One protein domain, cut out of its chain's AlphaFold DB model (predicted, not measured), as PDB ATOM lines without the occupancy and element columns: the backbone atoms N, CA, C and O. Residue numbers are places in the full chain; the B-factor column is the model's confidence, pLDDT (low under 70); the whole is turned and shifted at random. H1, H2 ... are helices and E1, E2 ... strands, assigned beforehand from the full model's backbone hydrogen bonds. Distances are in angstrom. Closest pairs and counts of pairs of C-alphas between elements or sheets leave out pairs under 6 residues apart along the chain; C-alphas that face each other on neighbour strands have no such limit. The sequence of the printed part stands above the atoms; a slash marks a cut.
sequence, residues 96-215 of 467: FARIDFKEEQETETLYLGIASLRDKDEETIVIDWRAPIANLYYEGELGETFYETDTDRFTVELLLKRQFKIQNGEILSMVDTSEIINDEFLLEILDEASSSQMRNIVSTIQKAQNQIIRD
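Overview. This is residues 96 to 215 of the 467 residues of the protein "DNA helicase" of Enterococcus casseliflavus (strain EC10) (UniProt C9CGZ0). A strongly twisted, branched sheet of six strands curls round the short helix H1, and its longest strand, E5, bends sharply as it passes from E4 to E1 and E6. The long helix H3 lies off the sheet, beyond H1, while little H2 only grazes the sheet. The printed part has 120 residues, with named elements in the order E1 E2 E3 H1 E4 E5 E6 H2 H3. The class is mixed, helices and strands; the whole is compact, with a radius of gyration of the C-alphas of 14.9 A and spans of 42 by 31 by 29 A.

Arrangement. E1, residues 97 to 103, and E2, residues 106 to 113, form an antiparallel hairpin, with N 99 and O 110 2.9 A apart. E3, residues 124 to 128, is parallel to E2, with N 127 and O 111 at 2.8 A. H1, residues 132 to 138, is on the sheet; its closest C-alphas to E4, residues 143 to 148, are those of Ile 133 and Tyr 147, 5.8 A. E5, residues 153 to 167, bends by 84 degrees at residue 157. Antiparallel E1 lies on one side of E5, with N 98 and O 162 at 2.8 A. On the other side are E4, with N 145 and O 156 at 2.9 A, and E6, residues 170 to 176, with N 165 and O 173 at 2.9 A. E4, E5 and E6 form two hairpins and a meander, each strand the antiparallel neighbour of the one before. H2, residues 184 to 189, grazes the sheet with residues 184 to 188. H3, residues 196 to 214, only just touches H1, with its residues 206 to 210 alone and 3 pairs of C-alphas within 8 A, the closest Tyr 138 and Lys 207, 6.6 A. Every O i to N i+4 pair is within hydrogen-bond range in H2 and H3; H1 has 1 of 3, but 4 of 4 O i to N i+3 pairs.

Along the chain. E1 begins at C-alpha 97 (5.869, 41.527, -18.172). E2 is 22.7 A long and E5 35.1 A. H3, 27.3 A, ends at C-alpha 214 (6.378, 57.709, -27.022).

Size, cuts and confidence. The C-alphas farthest apart, Lys 120 and Ser 195, are 45.7 A apart. The printed part has no cut and no long link. Mean pLDDT of the printed part is 78.4; residues 177 to 206 are under 70.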
ATOM      1  N   PHE A  96       9.540  40.408 -19.833       86.56
ATOM      2  CA  PHE A  96       9.656  41.039 -18.514       86.56
ATOM      3  C   PHE A  96       8.293  41.355 -17.894       86.56
ATOM      4  O   PHE A  96       8.222  41.707 -16.717       86.56
ATOM      5  N   ALA A  97       7.209  41.246 -18.662       87.19
ATOM      6  CA  ALA A  97       5.869  41.527 -18.172       87.19
ATOM      7  C   ALA A  97       4.809  40.635 -18.817       87.19
ATOM      8  O   ALA A  97       4.998  40.120 -19.918       87.19
ATOM      9  N   ARG A  98       3.683  40.502 -18.121       92.62
ATOM     10  CA  ARG A  98       2.435  39.913 -18.600       92.62
ATOM     11  C   ARG A  98       1.288  40.874 -18.316       92.62
ATOM     12  O   ARG A  98       1.241  41.480 -17.244       92.62
ATOM     13  N   ILE A  99       0.365  40.983 -19.259       92.00
ATOM     14  CA  ILE A  99      -0.924  41.637 -19.054       92.00
ATOM     15  C   ILE A  99      -2.047  40.662 -19.384       92.00
ATOM     16  O   ILE A  99      -1.966  39.958 -20.388       92.00
ATOM     17  N   ASP A 100      -3.082  40.648 -18.548       94.06
ATOM     18  CA  ASP A 100      -4.347  39.998 -18.887       94.06
ATOM     19  C   ASP A 100      -5.383  41.090 -19.084       94.06
ATOM     20  O   ASP A 100      -5.538  41.969 -18.232       94.06
ATOM     21  N   PHE A 101      -6.084  41.046 -20.202       93.19
ATOM     22  CA  PHE A 101      -7.130  42.002 -20.521       93.19
ATOM     23  C   PHE A 101      -8.312  41.272 -21.135       93.19
ATOM     24  O   PHE A 101      -8.213  40.130 -21.581       93.19
ATOM     25  N   LYS A 102      -9.457  41.935 -21.113       93.31
ATOM     26  CA  LYS A 102     -10.674  41.457 -21.730       93.31
ATOM     27  C   LYS A 102     -11.064  42.408 -22.843       93.31
ATOM     28  O   LYS A 102     -11.260  43.604 -22.610       93.31
ATOM     29  N   GLU A 103     -11.178  41.854 -24.037       87.25
ATOM     30  CA  GLU A 103     -11.719  42.531 -25.205       87.25
ATOM     31  C   GLU A 103     -13.071  41.889 -25.515       87.25
ATOM     32  O   GLU A 103     -13.194  40.674 -25.660       87.25
ATOM     33  N   GLU A 104     -14.123  42.705 -25.501       82.62
ATOM     34  CA  GLU A 104     -15.513  42.255 -25.618       82.62
ATOM     35  C   GLU A 104     -15.908  41.173 -24.582       82.62
ATOM     36  O   GLU A 104     -16.300  41.495 -23.454       82.62
ATOM     37  N   GLN A 105     -15.843  39.888 -24.951       80.62
ATOM     38  CA  GLN A 105     -16.195  38.745 -24.098       80.62
ATOM     39  C   GLN A 105     -15.038  37.770 -23.856       80.62
ATOM     40  O   GLN A 105     -15.190  36.875 -23.022       80.62
ATOM     41  N   GLU A 106     -13.900  37.946 -24.522       89.06
ATOM     42  CA  GLU A 106     -12.764  37.034 -24.431       89.06
ATOM     43  C   GLU A 106     -11.668  37.632 -23.553       89.06
ATOM     44  O   GLU A 106     -11.389  38.831 -23.585       89.06
ATOM     45  N   THR A 107     -11.087  36.794 -22.696       91.00
ATOM     46  CA  THR A 107      -9.920  37.165 -21.899       91.00
ATOM     47  C   THR A 107      -8.674  36.688 -22.613       91.00
ATOM     48  O   THR A 107      -8.522  35.493 -22.865       91.00
ATOM     49  N   GLU A 108      -7.776  37.625 -22.874       91.25
ATOM     50  CA  GLU A 108      -6.501  37.384 -23.519       91.25
ATOM     51  C   GLU A 108      -5.346  37.655 -22.557       91.25
ATOM     52  O   GLU A 108      -5.400  38.542 -21.700       91.25
ATOM     53  N   THR A 109      -4.277  36.883 -22.731       92.94
ATOM     54  CA  THR A 109      -3.022  37.024 -21.995       92.94
ATOM     55  C   THR A 109      -1.911  37.363 -22.973       92.94
ATOM     56  O   THR A 109      -1.698  36.640 -23.944       92.94
ATOM     57  N   LEU A 110      -1.158  38.422 -22.684       93.56
ATOM     58  CA  LEU A 110      -0.020  38.846 -23.494       93.56
ATOM     59  C   LEU A 110       1.239  38.942 -22.656       93.56
ATOM     60  O   LEU A 110       1.247  39.560 -21.591       93.56
ATOM     61  N   TYR A 111       2.327  38.415 -23.201       94.38
ATOM     62  CA  TYR A 111       3.665  38.555 -22.645       94.38
ATOM     63  C   TYR A 111       4.432  39.632 -23.409       94.38
ATOM     64  O   TYR A 111       4.447  39.639 -24.639       94.38
ATOM     65  N   LEU A 112       5.067  40.558 -22.692       89.25
ATOM     66  CA  LEU A 112       5.811  41.681 -23.259       89.25
ATOM     67  C   LEU A 112       7.314  41.469 -23.089       89.25
ATOM     68  O   LEU A 112       7.813  41.294 -21.974       89.25
ATOM     69  N   GLY A 113       8.042  41.529 -24.199       87.50
ATOM     70  CA  GLY A 113       9.488  41.348 -24.250       87.50
ATOM     71  C   GLY A 113      10.182  42.362 -25.149       87.50
ATOM     72  O   GLY A 113       9.576  43.291 -25.688       87.50
ATOM     73  N   ILE A 114      11.494  42.187 -25.308       85.44
ATOM     74  CA  ILE A 114      12.335  43.094 -26.105       85.44
ATOM     75  C   ILE A 114      12.067  43.000 -27.615       85.44
ATOM     76  O   ILE A 114      12.381  43.929 -28.352       85.44
ATOM     77  N   ALA A 115      11.499  41.887 -28.084       88.06
ATOM     78  CA  ALA A 115      11.107  41.682 -29.471       88.06
ATOM     79  C   ALA A 115       9.989  40.644 -29.574       88.06
ATOM     80  O   ALA A 115       9.789  39.840 -28.663       88.06
ATOM     81  N   SER A 116       9.280  40.641 -30.705       91.69
ATOM     82  CA  SER A 116       8.226  39.658 -30.942       91.69
ATOM     83  C   SER A 116       8.770  38.248 -31.185       91.69
ATOM     84  O   SER A 116       9.782  38.062 -31.876       91.69
ATOM     85  N   LEU A 117       8.048  37.254 -30.672       92.94
ATOM     86  CA  LEU A 117       8.268  35.830 -30.918       92.94
ATOM     87  C   LEU A 117       6.952  35.184 -31.339       92.94
ATOM     88  O   LEU A 117       5.912  35.468 -30.745       92.94
ATOM     89  N   ARG A 118       7.010  34.312 -32.344       90.00
ATOM     90  CA  ARG A 118       5.861  33.554 -32.840       90.00
ATOM     91  C   ARG A 118       6.148  32.064 -32.788       90.00
ATOM     92  O   ARG A 118       7.305  31.670 -32.937       90.00
ATOM     93  N   ASP A 119       5.114  31.257 -32.582       86.56
ATOM     94  CA  ASP A 119       5.217  29.806 -32.750       86.56
ATOM     95  C   ASP A 119       4.954  29.402 -34.218       86.56
ATOM     96  O   ASP A 119       4.725  30.237 -35.092       86.56
ATOM     97  N   LYS A 120       5.013  28.100 -34.505       81.56
ATOM     98  CA  LYS A 120       4.824  27.483 -35.823       81.56
ATOM     99  C   LYS A 120       3.477  27.793 -36.463       81.56
ATOM    100  O   LYS A 120       3.406  27.835 -37.686       81.56
ATOM    101  N   ASP A 121       2.450  27.997 -35.645       84.38
ATOM    102  CA  ASP A 121       1.101  28.342 -36.092       84.38
ATOM    103  C   ASP A 121       0.930  29.862 -36.304       84.38
ATOM    104  O   ASP A 121      -0.181  30.347 -36.480       84.38
ATOM    105  N   GLU A 122       2.035  30.627 -36.305       81.19
ATOM    106  CA  GLU A 122       2.091  32.095 -36.444       81.19
ATOM    107  C   GLU A 122       1.419  32.879 -35.302       81.19
ATOM    108  O   GLU A 122       1.326  34.111 -35.350       81.19
ATOM    109  N   GLU A 123       1.031  32.192 -34.229       85.69
ATOM    110  CA  GLU A 123       0.545  32.815 -33.002       85.69
ATOM    111  C   GLU A 123       1.679  33.556 -32.286       85.69
ATOM    112  O   GLU A 123       2.795  33.050 -32.135       85.69
ATOM    113  N   THR A 124       1.407  34.791 -31.860       87.56
ATOM    114  CA  THR A 124       2.404  35.641 -31.201       87.56
ATOM    115  C   THR A 124       2.477  35.302 -29.717       87.56
ATOM    116  O   THR A 124       1.581  35.643 -28.957       87.56
ATOM    117  N   ILE A 125       3.572  34.662 -29.311       92.62
ATOM    118  CA  ILE A 125       3.820  34.233 -27.927       92.62
ATOM    119  C   ILE A 125       4.361  35.387 -27.085       92.62
ATOM    120  O   ILE A 125       3.958  35.584 -25.943       92.62
ATOM    121  N   VAL A 126       5.272  36.175 -27.664       94.12
ATOM    122  CA  VAL A 126       5.833  37.371 -27.028       94.12
ATOM    123  C   VAL A 126       5.576  38.563 -27.930       94.12
ATOM    124  O   VAL A 126       5.885  38.535 -29.123       94.12
ATOM    125  N   ILE A 127       5.030  39.623 -27.352       92.81
ATOM    126  CA  ILE A 127       4.810  40.908 -27.998       92.81
ATOM    127  C   ILE A 127       5.968  41.843 -27.676       92.81
ATOM    128  O   ILE A 127       6.499  41.892 -26.570       92.81
ATOM    129  N   ASP A 128       6.353  42.617 -28.679       90.81
ATOM    130  CA  ASP A 128       7.364  43.645 -28.538       90.81
ATOM    131  C   ASP A 128       6.846  44.795 -27.666       90.81
ATOM    132  O   ASP A 128       5.780  45.349 -27.938       90.81
ATOM    133  N   TRP A 129       7.611  45.206 -26.657       87.75
ATOM    134  CA  TRP A 129       7.250  46.314 -25.771       87.75
ATOM    135  C   TRP A 129       6.985  47.640 -26.501       87.75
ATOM    136  O   TRP A 129       6.308  48.516 -25.961       87.75
ATOM    137  N   ARG A 130       7.502  47.801 -27.722       87.69
ATOM    138  CA  ARG A 130       7.318  48.991 -28.567       87.69
ATOM    139  C   ARG A 130       5.977  48.980 -29.303       87.69
ATOM    140  O   ARG A 130       5.590  50.002 -29.866       87.69
ATOM    141  N   ALA A 131       5.254  47.857 -29.295       89.12
ATOM    142  CA  ALA A 131       3.942  47.747 -29.917       89.12
ATOM    143  C   ALA A 131       2.922  48.707 -29.262       89.12
ATOM    144  O   ALA A 131       3.039  49.020 -28.071       89.12
ATOM    145  N   PRO A 132       1.896  49.165 -30.005       87.88
ATOM    146  CA  PRO A 132       0.862  50.038 -29.453       87.88
ATOM    147  C   PRO A 132       0.105  49.415 -28.274       87.88
ATOM    148  O   PRO A 132      -0.087  50.074 -27.258       87.88
ATOM    149  N   ILE A 133      -0.232  48.123 -28.360       89.88
ATOM    150  CA  ILE A 133      -0.941  47.383 -27.302       89.88
ATOM    151  C   ILE A 133      -0.150  47.302 -25.987       89.88
ATOM    152  O   ILE A 133      -0.732  47.273 -24.907       89.88
ATOM    153  N   ALA A 134       1.185  47.379 -26.044       87.81
ATOM    154  CA  ALA A 134       2.021  47.416 -24.848       87.81
ATOM    155  C   ALA A 134       1.798  48.690 -24.005       87.81
ATOM    156  O   ALA A 134       2.172  48.709 -22.834       87.81
ATOM    157  N   ASN A 135       1.150  49.739 -24.542       86.44
ATOM    158  CA  ASN A 135       0.724  50.903 -23.752       86.44
ATOM    159  C   ASN A 135      -0.214  50.528 -22.601       86.44
ATOM    160  O   ASN A 135      -0.207  51.217 -21.586       86.44
ATOM    161  N   LEU A 136      -0.973  49.435 -22.714       87.75
ATOM    162  CA  LEU A 136      -1.813  48.949 -21.619       87.75
ATOM    163  C   LEU A 136      -0.993  48.662 -20.358       87.75
ATOM    164  O   LEU A 136      -1.412  48.989 -19.250       87.75
ATOM    165  N   TYR A 137       0.214  48.118 -20.527       83.94
ATOM    166  CA  TYR A 137       1.137  47.900 -19.421       83.94
ATOM    167  C   TYR A 137       1.647  49.231 -18.853       83.94
ATOM    168  O   TYR A 137       1.551  49.449 -17.644       83.94
ATOM    169  N   TYR A 138       2.121  50.142 -19.713       77.12
ATOM    170  CA  TYR A 138       2.792  51.384 -19.302       77.12
ATOM    171  C   TYR A 138       1.878  52.499 -18.788       77.12
ATOM    172  O   TYR A 138       2.227  53.180 -17.827       77.12
ATOM    173  N   GLU A 139       0.725  52.704 -19.417       79.69
ATOM    174  CA  GLU A 139      -0.171  53.832 -19.139       79.69
ATOM    175  C   GLU A 139      -1.561  53.406 -18.685       79.69
ATOM    176  O   GLU A 139      -2.240  54.205 -18.035       79.69
ATOM    177  N   GLY A 140      -1.978  52.179 -19.011       81.12
ATOM    178  CA  GLY A 140      -3.307  51.683 -18.669       81.12
ATOM    179  C   GLY A 140      -3.511  51.585 -17.161       81.12
ATOM    180  O   GLY A 140      -2.592  51.243 -16.425       81.12
ATOM    181  N   GLU A 141      -4.711  51.864 -16.681       81.62
ATOM    182  CA  GLU A 141      -5.096  51.587 -15.295       81.62
ATOM    183  C   GLU A 141      -5.867  50.259 -15.259       81.62
ATOM    184  O   GLU A 141      -6.404  49.833 -16.282       81.62
ATOM    185  N   LEU A 142      -5.862  49.555 -14.120       84.81
ATOM    186  CA  LEU A 142      -6.686  48.347 -13.972       84.81
ATOM    187  C   LEU A 142      -8.169  48.734 -14.072       84.81
ATOM    188  O   LEU A 142      -8.586  49.734 -13.487       84.81
ATOM    189  N   GLY A 143      -8.956  47.928 -14.782       87.69
ATOM    190  CA  GLY A 143     -10.329  48.253 -15.171       87.69
ATOM    191  C   GLY A 143     -10.420  48.783 -16.605       87.69
ATOM    192  O   GLY A 143      -9.609  48.430 -17.460       87.69
ATOM    193  N   GLU A 144     -11.437  49.597 -16.889       89.50
ATOM    194  CA  GLU A 144     -11.661  50.135 -18.236       89.50
ATOM    195  C   GLU A 144     -10.522  51.068 -18.665       89.50
ATOM    196  O   GLU A 144     -10.258  52.104 -18.053       89.50
ATOM    197  N   THR A 145      -9.856  50.706 -19.756       90.75
ATOM    198  CA  THR A 145      -8.746  51.454 -20.338       90.75
ATOM    199  C   THR A 145      -8.760  51.318 -21.863       90.75
ATOM    200  O   THR A 145      -9.659  50.719 -22.453       90.75
ATOM    201  N   PHE A 146      -7.788  51.918 -22.540       90.31
ATOM    202  CA  PHE A 146      -7.686  51.859 -23.990       90.31
ATOM    203  C   PHE A 146      -6.234  51.851 -24.461       90.31
ATOM    204  O   PHE A 146      -5.326  52.304 -23.762       90.31
ATOM    205  N   TYR A 147      -6.029  51.373 -25.684       89.56
ATOM    206  CA  TYR A 147      -4.795  51.579 -26.434       89.56
ATOM    207  C   TYR A 147      -5.117  52.100 -27.837       89.56
ATOM    208  O   TYR A 147      -6.199  51.869 -28.378       89.56
ATOM    209  N   GLU A 148      -4.181  52.845 -28.416       87.31
ATOM    210  CA  GLU A 148      -4.352  53.506 -29.713       87.31
ATOM    211  C   GLU A 148      -3.276  53.018 -30.679       87.31
ATOM    212  O   GLU A 148      -2.093  52.996 -30.335       87.31
ATOM    213  N   THR A 149      -3.685  52.627 -31.883       86.38
ATOM    214  CA  THR A 149      -2.802  52.412 -33.031       86.38
ATOM    215  C   THR A 149      -2.743  53.692 -33.872       86.38
ATOM    216  O   THR A 149      -3.341  54.709 -33.528       86.38
ATOM    217  N   ASP A 150      -2.018  53.678 -34.994       79.31
ATOM    218  CA  ASP A 150      -1.991  54.837 -35.898       79.31
ATOM    219  C   ASP A 150      -3.369  55.142 -36.530       79.31
ATOM    220  O   ASP A 150      -3.566  56.239 -37.054       79.31
ATOM    221  N   THR A 151      -4.301  54.181 -36.513       82.38
ATOM    222  CA  THR A 151      -5.607  54.275 -37.185       82.38
ATOM    223  C   THR A 151      -6.789  54.214 -36.230       82.38
ATOM    224  O   THR A 151      -7.764  54.930 -36.445       82.38
ATOM    225  N   ASP A 152      -6.704  53.395 -35.182       89.06
ATOM    226  CA  ASP A 152      -7.860  52.978 -34.395       89.06
ATOM    227  C   ASP A 152      -7.586  53.054 -32.893       89.06
ATOM    228  O   ASP A 152      -6.446  52.991 -32.428       89.06
ATOM    229  N   ARG A 153      -8.666  53.159 -32.119       90.88
ATOM    230  CA  ARG A 153      -8.644  53.121 -30.658       90.88
ATOM    231  C   ARG A 153      -9.458  51.935 -30.174       90.88
ATOM    232  O   ARG A 153     -10.638  51.826 -30.499       90.88
ATOM    233  N   PHE A 154      -8.840  51.110 -29.342       90.19
ATOM    234  CA  PHE A 154      -9.428  49.892 -28.798       90.19
ATOM    235  C   PHE A 154      -9.662  50.078 -27.305       90.19
ATOM    236  O   PHE A 154      -8.749  50.469 -26.577       90.19
ATOM    237  N   THR A 155     -10.897  49.846 -26.861       91.62
ATOM    238  CA  THR A 155     -11.272  49.922 -25.442       91.62
ATOM    239  C   THR A 155     -11.288  48.514 -24.877       91.62
ATOM    240  O   THR A 155     -11.936  47.639 -25.443       91.62
ATOM    241  N   VAL A 156     -10.576  48.305 -23.775       93.00
ATOM    242  CA  VAL A 156     -10.403  46.995 -23.144       93.00
ATOM    243  C   VAL A 156     -10.536  47.119 -21.632       93.00
ATOM    244  O   VAL A 156     -10.303  48.183 -21.058       93.00
ATOM    245  N   GLU A 157     -10.879  46.023 -20.968       93.06
ATOM    246  CA  GLU A 157     -10.838  45.934 -19.510       93.06
ATOM    247  C   GLU A 157      -9.527  45.255 -19.095       93.06
ATOM    248  O   GLU A 157      -9.331  44.067 -19.340       93.06
ATOM    249  N   LEU A 158      -8.597  46.003 -18.501       91.75
ATOM    250  CA  LEU A 158      -7.313  45.470 -18.053       91.75
ATOM    251  C   LEU A 158      -7.467  44.805 -16.681       91.75
ATOM    252  O   LEU A 158      -7.773  45.467 -15.689       91.75
ATOM    253  N   LEU A 159      -7.232  43.497 -16.629       91.81
ATOM    254  CA  LEU A 159      -7.492  42.652 -15.463       91.81
ATOM    255  C   LEU A 159      -6.249  42.458 -14.594       91.81
ATOM    256  O   LEU A 159      -6.345  42.461 -13.367       91.81
ATOM    257  N   LEU A 160      -5.084  42.288 -15.223       89.50
ATOM    258  CA  LEU A 160      -3.831  41.989 -14.536       89.50
ATOM    259  C   LEU A 160      -2.662  42.708 -15.200       89.50
ATOM    260  O   LEU A 160      -2.552  42.731 -16.426       89.50
ATOM    261  N   LYS A 161      -1.732  43.198 -14.377       87.19
ATOM    262  CA  LYS A 161      -0.354  43.450 -14.794       87.19
ATOM    263  C   LYS A 161       0.586  42.709 -13.861       87.19
ATOM    264  O   LYS A 161       0.498  42.834 -12.640       87.19
ATOM    265  N   ARG A 162       1.501  41.960 -14.455       86.00
ATOM    266  CA  ARG A 162       2.493  41.157 -13.755       86.00
ATOM    267  C   ARG A 162       3.864  41.474 -14.306       86.00
ATOM    268  O   ARG A 162       4.054  41.526 -15.518       86.00
ATOM    269  N   GLN A 163       4.819  41.666 -13.413       82.25
ATOM    270  CA  GLN A 163       6.207  41.922 -13.751       82.25
ATOM    271  C   GLN A 163       7.075  40.729 -13.350       82.25
ATOM    272  O   GLN A 163       6.891  40.149 -12.277       82.25
ATOM    273  N   PHE A 164       8.039  40.385 -14.204       83.06
ATOM    274  CA  PHE A 164       8.978  39.290 -13.998       83.06
ATOM    275  C   PHE A 164      10.419  39.795 -13.950       83.06
ATOM    276  O   PHE A 164      10.826  40.638 -14.750       83.06
ATOM    277  N   LYS A 165      11.220  39.201 -13.064       81.94
ATOM    278  CA  LYS A 165      12.682  39.211 -13.156       81.94
ATOM    279  C   LYS A 165      13.120  37.826 -13.607       81.94
ATOM    280  O   LYS A 165      13.097  36.891 -12.808       81.94
ATOM    281  N   ILE A 166      13.481  37.697 -14.881       83.94
ATOM    282  CA  ILE A 166      13.979  36.449 -15.463       83.94
ATOM    283  C   ILE A 166      15.467  36.599 -15.736       83.94
ATOM    284  O   ILE A 166      15.892  37.563 -16.373       83.94
ATOM    285  N   GLN A 167      16.256  35.639 -15.265       84.38
ATOM    286  CA  GLN A 167      17.680  35.588 -15.551       84.38
ATOM    287  C   GLN A 167      18.074  34.168 -15.928       84.38
ATOM    288  O   GLN A 167      17.791  33.225 -15.196       84.38
ATOM    289  N   ASN A 168      18.731  34.020 -17.080       87.50
ATOM    290  CA  ASN A 168      19.167  32.725 -17.613       87.50
ATOM    291  C   ASN A 168      18.026  31.690 -17.685       87.50
ATOM    292  O   ASN A 168      18.242  30.504 -17.463       87.50
ATOM    293  N   GLY A 169      16.810  32.160 -17.979       87.00
ATOM    294  CA  GLY A 169      15.614  31.325 -18.069       87.00
ATOM    295  C   GLY A 169      14.962  30.935 -16.743       87.00
ATOM    296  O   GLY A 169      13.998  30.175 -16.754       87.00
ATOM    297  N   GLU A 170      15.412  31.475 -15.612       90.06
ATOM    298  CA  GLU A 170      14.791  31.243 -14.305       90.06
ATOM    299  C   GLU A 170      14.069  32.494 -13.798       90.06
ATOM    300  O   GLU A 170      14.614  33.600 -13.826       90.06
ATOM    301  N   ILE A 171      12.834  32.323 -13.309       88.00
ATOM    302  CA  ILE A 171      12.073  33.399 -12.665       88.00
ATOM    303  C   ILE A 171      12.623  33.611 -11.253       88.00
ATOM    304  O   ILE A 171      12.366  32.814 -10.342       88.00
ATOM    305  N   LEU A 172      13.325  34.724 -11.056       83.12
ATOM    306  CA  LEU A 172      13.828  35.165  -9.757       83.12
ATOM    307  C   LEU A 172      12.713  35.815  -8.931       83.12
ATOM    308  O   LEU A 172      12.477  35.404  -7.792       83.12
ATOM    309  N   SER A 173      11.974  36.757  -9.528       77.12
ATOM    310  CA  SER A 173      10.827  37.430  -8.908       77.12
ATOM    311  C   SER A 173       9.637  37.543  -9.864       77.12
ATOM    312  O   SER A 173       9.795  37.569 -11.087       77.12
ATOM    313  N   MET A 174       8.439  37.575  -9.283       83.25
ATOM    314  CA  MET A 174       7.160  37.704  -9.977       83.25
ATOM    315  C   MET A 174       6.229  38.522  -9.085       83.25
ATOM    316  O   MET A 174       5.943  38.094  -7.966       83.25
ATOM    317  N   VAL A 175       5.795  39.687  -9.559       77.25
ATOM    318  CA  VAL A 175       4.993  40.626  -8.764       77.25
ATOM    319  C   VAL A 175       3.800  41.100  -9.580       77.25
ATOM    320  O   VAL A 175       3.968  41.575 -10.702       77.25
ATOM    321  N   ASP A 176       2.610  40.996  -8.995       79.69
ATOM    322  CA  ASP A 176       1.394  41.590  -9.542       79.69
ATOM    323  C   ASP A 176       1.308  43.032  -9.058       79.69
ATOM    324  O   ASP A 176       1.381  43.305  -7.857       79.69
ATOM    325  N   THR A 177       1.202  43.970  -9.992       65.69
ATOM    326  CA  THR A 177       1.258  45.393  -9.671       65.69
ATOM    327  C   THR A 177       0.135  46.145 -10.372       65.69
ATOM    328  O   THR A 177      -0.237  45.852 -11.503       65.69
ATOM    329  N   SER A 178      -0.409  47.170  -9.721       60.53
ATOM    330  CA  SER A 178      -1.187  48.201 -10.421       60.53
ATOM    331  C   SER A 178      -0.274  49.224 -11.123       60.53
ATOM    332  O   SER A 178      -0.733  49.986 -11.971       60.53
ATOM    333  N   GLU A 179       1.018  49.236 -10.777       57.56
ATOM    334  CA  GLU A 179       2.016  50.248 -11.139       57.56
ATOM    335  C   GLU A 179       3.372  49.595 -11.464       57.56
ATOM    336  O   GLU A 179       3.823  48.724 -10.725       57.56
ATOM    337  N   ILE A 180       4.044  49.984 -12.548       54.31
ATOM    338  CA  ILE A 180       5.309  49.352 -12.968       54.31
ATOM    339  C   ILE A 180       6.440  49.673 -11.961       54.31
ATOM    340  O   ILE A 180       6.500  50.759 -11.382       54.31
ATOM    341  N   ILE A 181       7.366  48.738 -11.714       55.44
ATOM    342  CA  ILE A 181       8.483  48.934 -10.770       55.44
ATOM    343  C   ILE A 181       9.802  48.598 -11.472       55.44
ATOM    344  O   ILE A 181      10.196  47.444 -11.563       55.44
ATOM    345  N   ASN A 182      10.515  49.602 -11.982       49.84
ATOM    346  CA  ASN A 182      11.706  49.381 -12.814       49.84
ATOM    347  C   ASN A 182      13.049  49.352 -12.052       49.84
ATOM    348  O   ASN A 182      14.102  49.272 -12.677       49.84
ATOM    349  N   ASP A 183      13.042  49.477 -10.725       53.91
ATOM    350  CA  ASP A 183      14.269  49.502  -9.924       53.91
ATOM    351  C   ASP A 183      14.440  48.160  -9.194       53.91
ATOM    352  O   ASP A 183      13.606  47.752  -8.385       53.91
ATOM    353  N   GLU A 184      15.517  47.458  -9.552       50.25
ATOM    354  CA  GLU A 184      15.876  46.114  -9.094       50.25
ATOM    355  C   GLU A 184      16.065  46.055  -7.569       50.25
ATOM    356  O   GLU A 184      15.715  45.056  -6.946       50.25
ATOM    357  N   PHE A 185      16.523  47.158  -6.966       39.72
ATOM    358  CA  PHE A 185      16.690  47.309  -5.521       39.72
ATOM    359  C   PHE A 185      15.359  47.634  -4.824       39.72
ATOM    360  O   PHE A 185      15.089  47.153  -3.726       39.72
ATOM    361  N   LEU A 186      14.478  48.399  -5.477       49.50
ATOM    362  CA  LEU A 186      13.111  48.646  -5.002       49.50
ATOM    363  C   LEU A 186      12.265  47.369  -5.045       49.50
ATOM    364  O   LEU A 186      11.524  47.126  -4.103       49.50
ATOM    365  N   LEU A 187      12.396  46.533  -6.078       52.91
ATOM    366  CA  LEU A 187      11.706  45.238  -6.164       52.91
ATOM    367  C   LEU A 187      12.084  44.292  -5.013       52.91
ATOM    368  O   LEU A 187      11.212  43.589  -4.512       52.91
ATOM    369  N   GLU A 188      13.348  44.294  -4.582       48.16
ATOM    370  CA  GLU A 188      13.824  43.492  -3.442       48.16
ATOM    371  C   GLU A 188      13.425  44.095  -2.080       48.16
ATOM    372  O   GLU A 188      13.148  43.354  -1.143       48.16
ATOM    373  N   ILE A 189      13.336  45.427  -1.959       43.75
ATOM    374  CA  ILE A 189      12.950  46.118  -0.709       43.75
ATOM    375  C   ILE A 189      11.431  46.171  -0.500       43.75
ATOM    376  O   ILE A 189      10.959  46.180   0.635       43.75
ATOM    377  N   LEU A 190      10.632  46.213  -1.569       48.44
ATOM    378  CA  LEU A 190       9.169  46.281  -1.473       48.44
ATOM    379  C   LEU A 190       8.543  44.977  -0.926       48.44
ATOM    380  O   LEU A 190       7.365  45.017  -0.569       48.44
ATOM    381  N   ASP A 191       9.312  43.884  -0.812       42.94
ATOM    382  CA  ASP A 191       8.907  42.626  -0.159       42.94
ATOM    383  C   ASP A 191       8.756  42.793   1.378       42.94
ATOM    384  O   ASP A 191       7.992  42.071   2.017       42.94
ATOM    385  N   GLU A 192       9.369  43.831   1.976       42.97
ATOM    386  CA  GLU A 192       9.180  44.222   3.381       42.97
ATOM    387  C   GLU A 192       8.711  45.688   3.523       42.97
ATOM    388  O   GLU A 192       9.479  46.646   3.504       42.97
ATOM    389  N   ALA A 193       7.397  45.864   3.721       43.12
ATOM    390  CA  ALA A 193       6.755  47.058   4.296       43.12
ATOM    391  C   ALA A 193       7.134  48.429   3.691       43.12
ATOM    392  O   ALA A 193       7.545  49.363   4.381       43.12
ATOM    393  N   SER A 194       6.870  48.614   2.403       45.91
ATOM    394  CA  SER A 194       6.927  49.926   1.751       45.91
ATOM    395  C   SER A 194       5.560  50.631   1.724       45.91
ATOM    396  O   SER A 194       4.524  50.053   1.369       45.91
ATOM    397  N   SER A 195       5.545  51.906   2.126       53.00
ATOM    398  CA  SER A 195       4.333  52.736   2.205       53.00
ATOM    399  C   SER A 195       3.697  52.993   0.828       53.00
ATOM    400  O   SER A 195       4.392  53.141  -0.177       53.00
ATOM    401  N   SER A 196       2.363  53.103   0.776       55.09
ATOM    402  CA  SER A 196       1.593  53.368  -0.454       55.09
ATOM    403  C   SER A 196       2.020  54.639  -1.203       55.09
ATOM    404  O   SER A 196       1.838  54.731  -2.411       55.09
ATOM    405  N   GLN A 197       2.636  55.599  -0.512       46.16
ATOM    406  CA  GLN A 197       3.125  56.848  -1.098       46.16
ATOM    407  C   GLN A 197       4.352  56.648  -1.998       46.16
ATOM    408  O   GLN A 197       4.475  57.327  -3.013       46.16
ATOM    409  N   MET A 198       5.245  55.710  -1.663       42.22
ATOM    410  CA  MET A 198       6.443  55.435  -2.464       42.22
ATOM    411  C   MET A 198       6.087  54.757  -3.794       42.22
ATOM    412  O   MET A 198       6.665  55.106  -4.821       42.22
ATOM    413  N   ARG A 199       5.083  53.865  -3.788       53.44
ATOM    414  CA  ARG A 199       4.545  53.216  -4.998       53.44
ATOM    415  C   ARG A 199       4.005  54.253  -5.998       53.44
ATOM    416  O   ARG A 199       4.537  54.366  -7.103       53.44
ATOM    417  N   ASN A 200       3.126  55.147  -5.532       52.22
ATOM    418  CA  ASN A 200       2.524  56.200  -6.362       52.22
ATOM    419  C   ASN A 200       3.562  57.151  -7.009       52.22
ATOM    420  O   ASN A 200       3.374  57.611  -8.139       52.22
ATOM    421  N   ILE A 201       4.666  57.470  -6.316       53.56
ATOM    422  CA  ILE A 201       5.733  58.338  -6.854       53.56
ATOM    423  C   ILE A 201       6.478  57.637  -8.000       53.56
ATOM    424  O   ILE A 201       6.689  58.243  -9.052       53.56
ATOM    425  N   VAL A 202       6.849  56.365  -7.821       57.94
ATOM    426  CA  VAL A 202       7.561  55.569  -8.836       57.94
ATOM    427  C   VAL A 202       6.706  55.402 -10.095       57.94
ATOM    428  O   VAL A 202       7.191  55.633 -11.204       57.94
ATOM    429  N   SER A 203       5.419  55.108  -9.915       58.66
ATOM    430  CA  SER A 203       4.412  55.023 -10.980       58.66
ATOM    431  C   SER A 203       4.301  56.305 -11.804       58.66
ATOM    432  O   SER A 203       4.391  56.291 -13.034       58.66
ATOM    433  N   THR A 204       4.199  57.453 -11.126       63.72
ATOM    434  CA  THR A 204       4.067  58.758 -11.788       63.72
ATOM    435  C   THR A 204       5.320  59.107 -12.600       63.72
ATOM    436  O   THR A 204       5.212  59.610 -13.720       63.72
ATOM    437  N   ILE A 205       6.516  58.803 -12.074       66.81
ATOM    438  CA  ILE A 205       7.792  59.019 -12.781       66.81
ATOM    439  C   ILE A 205       7.853  58.186 -14.065       66.81
ATOM    440  O   ILE A 205       8.279  58.685 -15.105       66.81
ATOM    441  N   GLN A 206       7.409  56.933 -14.020       66.81
ATOM    442  CA  GLN A 206       7.459  56.047 -15.179       66.81
ATOM    443  C   GLN A 206       6.425  56.401 -16.241       66.81
ATOM    444  O   GLN A 206       6.756  56.382 -17.425       66.81
ATOM    445  N   LYS A 207       5.213  56.806 -15.843       73.94
ATOM    446  CA  LYS A 207       4.215  57.343 -16.779       73.94
ATOM    447  C   LYS A 207       4.775  58.565 -17.513       73.94
ATOM    448  O   LYS A 207       4.692  58.634 -18.737       73.94
ATOM    449  N   ALA A 208       5.440  59.475 -16.794       78.75
ATOM    450  CA  ALA A 208       6.113  60.624 -17.400       78.75
ATOM    451  C   ALA A 208       7.267  60.214 -18.340       78.75
ATOM    452  O   ALA A 208       7.402  60.770 -19.429       78.75
ATOM    453  N   GLN A 209       8.081  59.219 -17.970       79.50
ATOM    454  CA  GLN A 209       9.127  58.687 -18.853       79.50
ATOM    455  C   GLN A 209       8.540  58.045 -20.117       79.50
ATOM    456  O   GLN A 209       9.034  58.323 -21.208       79.50
ATOM    457  N   ASN A 210       7.473  57.248 -20.009       81.56
ATOM    458  CA  ASN A 210       6.824  56.626 -21.166       81.56
ATOM    459  C   ASN A 210       6.220  57.673 -22.110       81.56
ATOM    460  O   ASN A 210       6.404  57.567 -23.322       81.56
ATOM    461  N   GLN A 211       5.602  58.729 -21.572       84.12
ATOM    462  CA  GLN A 211       5.129  59.863 -22.369       84.12
ATOM    463  C   GLN A 211       6.273  60.505 -23.168       84.12
ATOM    464  O   GLN A 211       6.146  60.716 -24.372       84.12
ATOM    465  N   ILE A 212       7.427  60.740 -22.533       88.00
ATOM    466  CA  ILE A 212       8.631  61.268 -23.199       88.00
ATOM    467  C   ILE A 212       9.164  60.282 -24.248       88.00
ATOM    468  O   ILE A 212       9.612  60.704 -25.310       88.00
ATOM    469  N   ILE A 213       9.129  58.975 -23.989       87.44
ATOM    470  CA  ILE A 213       9.600  57.940 -24.922       87.44
ATOM    471  C   ILE A 213       8.697  57.867 -26.156       87.44
ATOM    472  O   ILE A 213       9.207  57.790 -27.274       87.44
ATOM    473  N   ARG A 214       7.376  57.942 -25.968       89.06
ATOM    474  CA  ARG A 214       6.378  57.709 -27.022       89.06
ATOM    475  C   ARG A 214       5.870  58.964 -27.726       89.06
ATOM    476  O   ARG A 214       5.177  58.839 -28.733       89.06
ATOM    477  N   ASP A 215       6.236  60.161 -27.265       89.31
ATOM    478  CA  ASP A 215       5.829  61.412 -27.909       89.31
ATOM    479  C   ASP A 215       6.332  61.497 -29.360       89.31
ATOM    480  O   ASP A 215       7.530  61.636 -29.618       89.31
TER     481      ASP A 215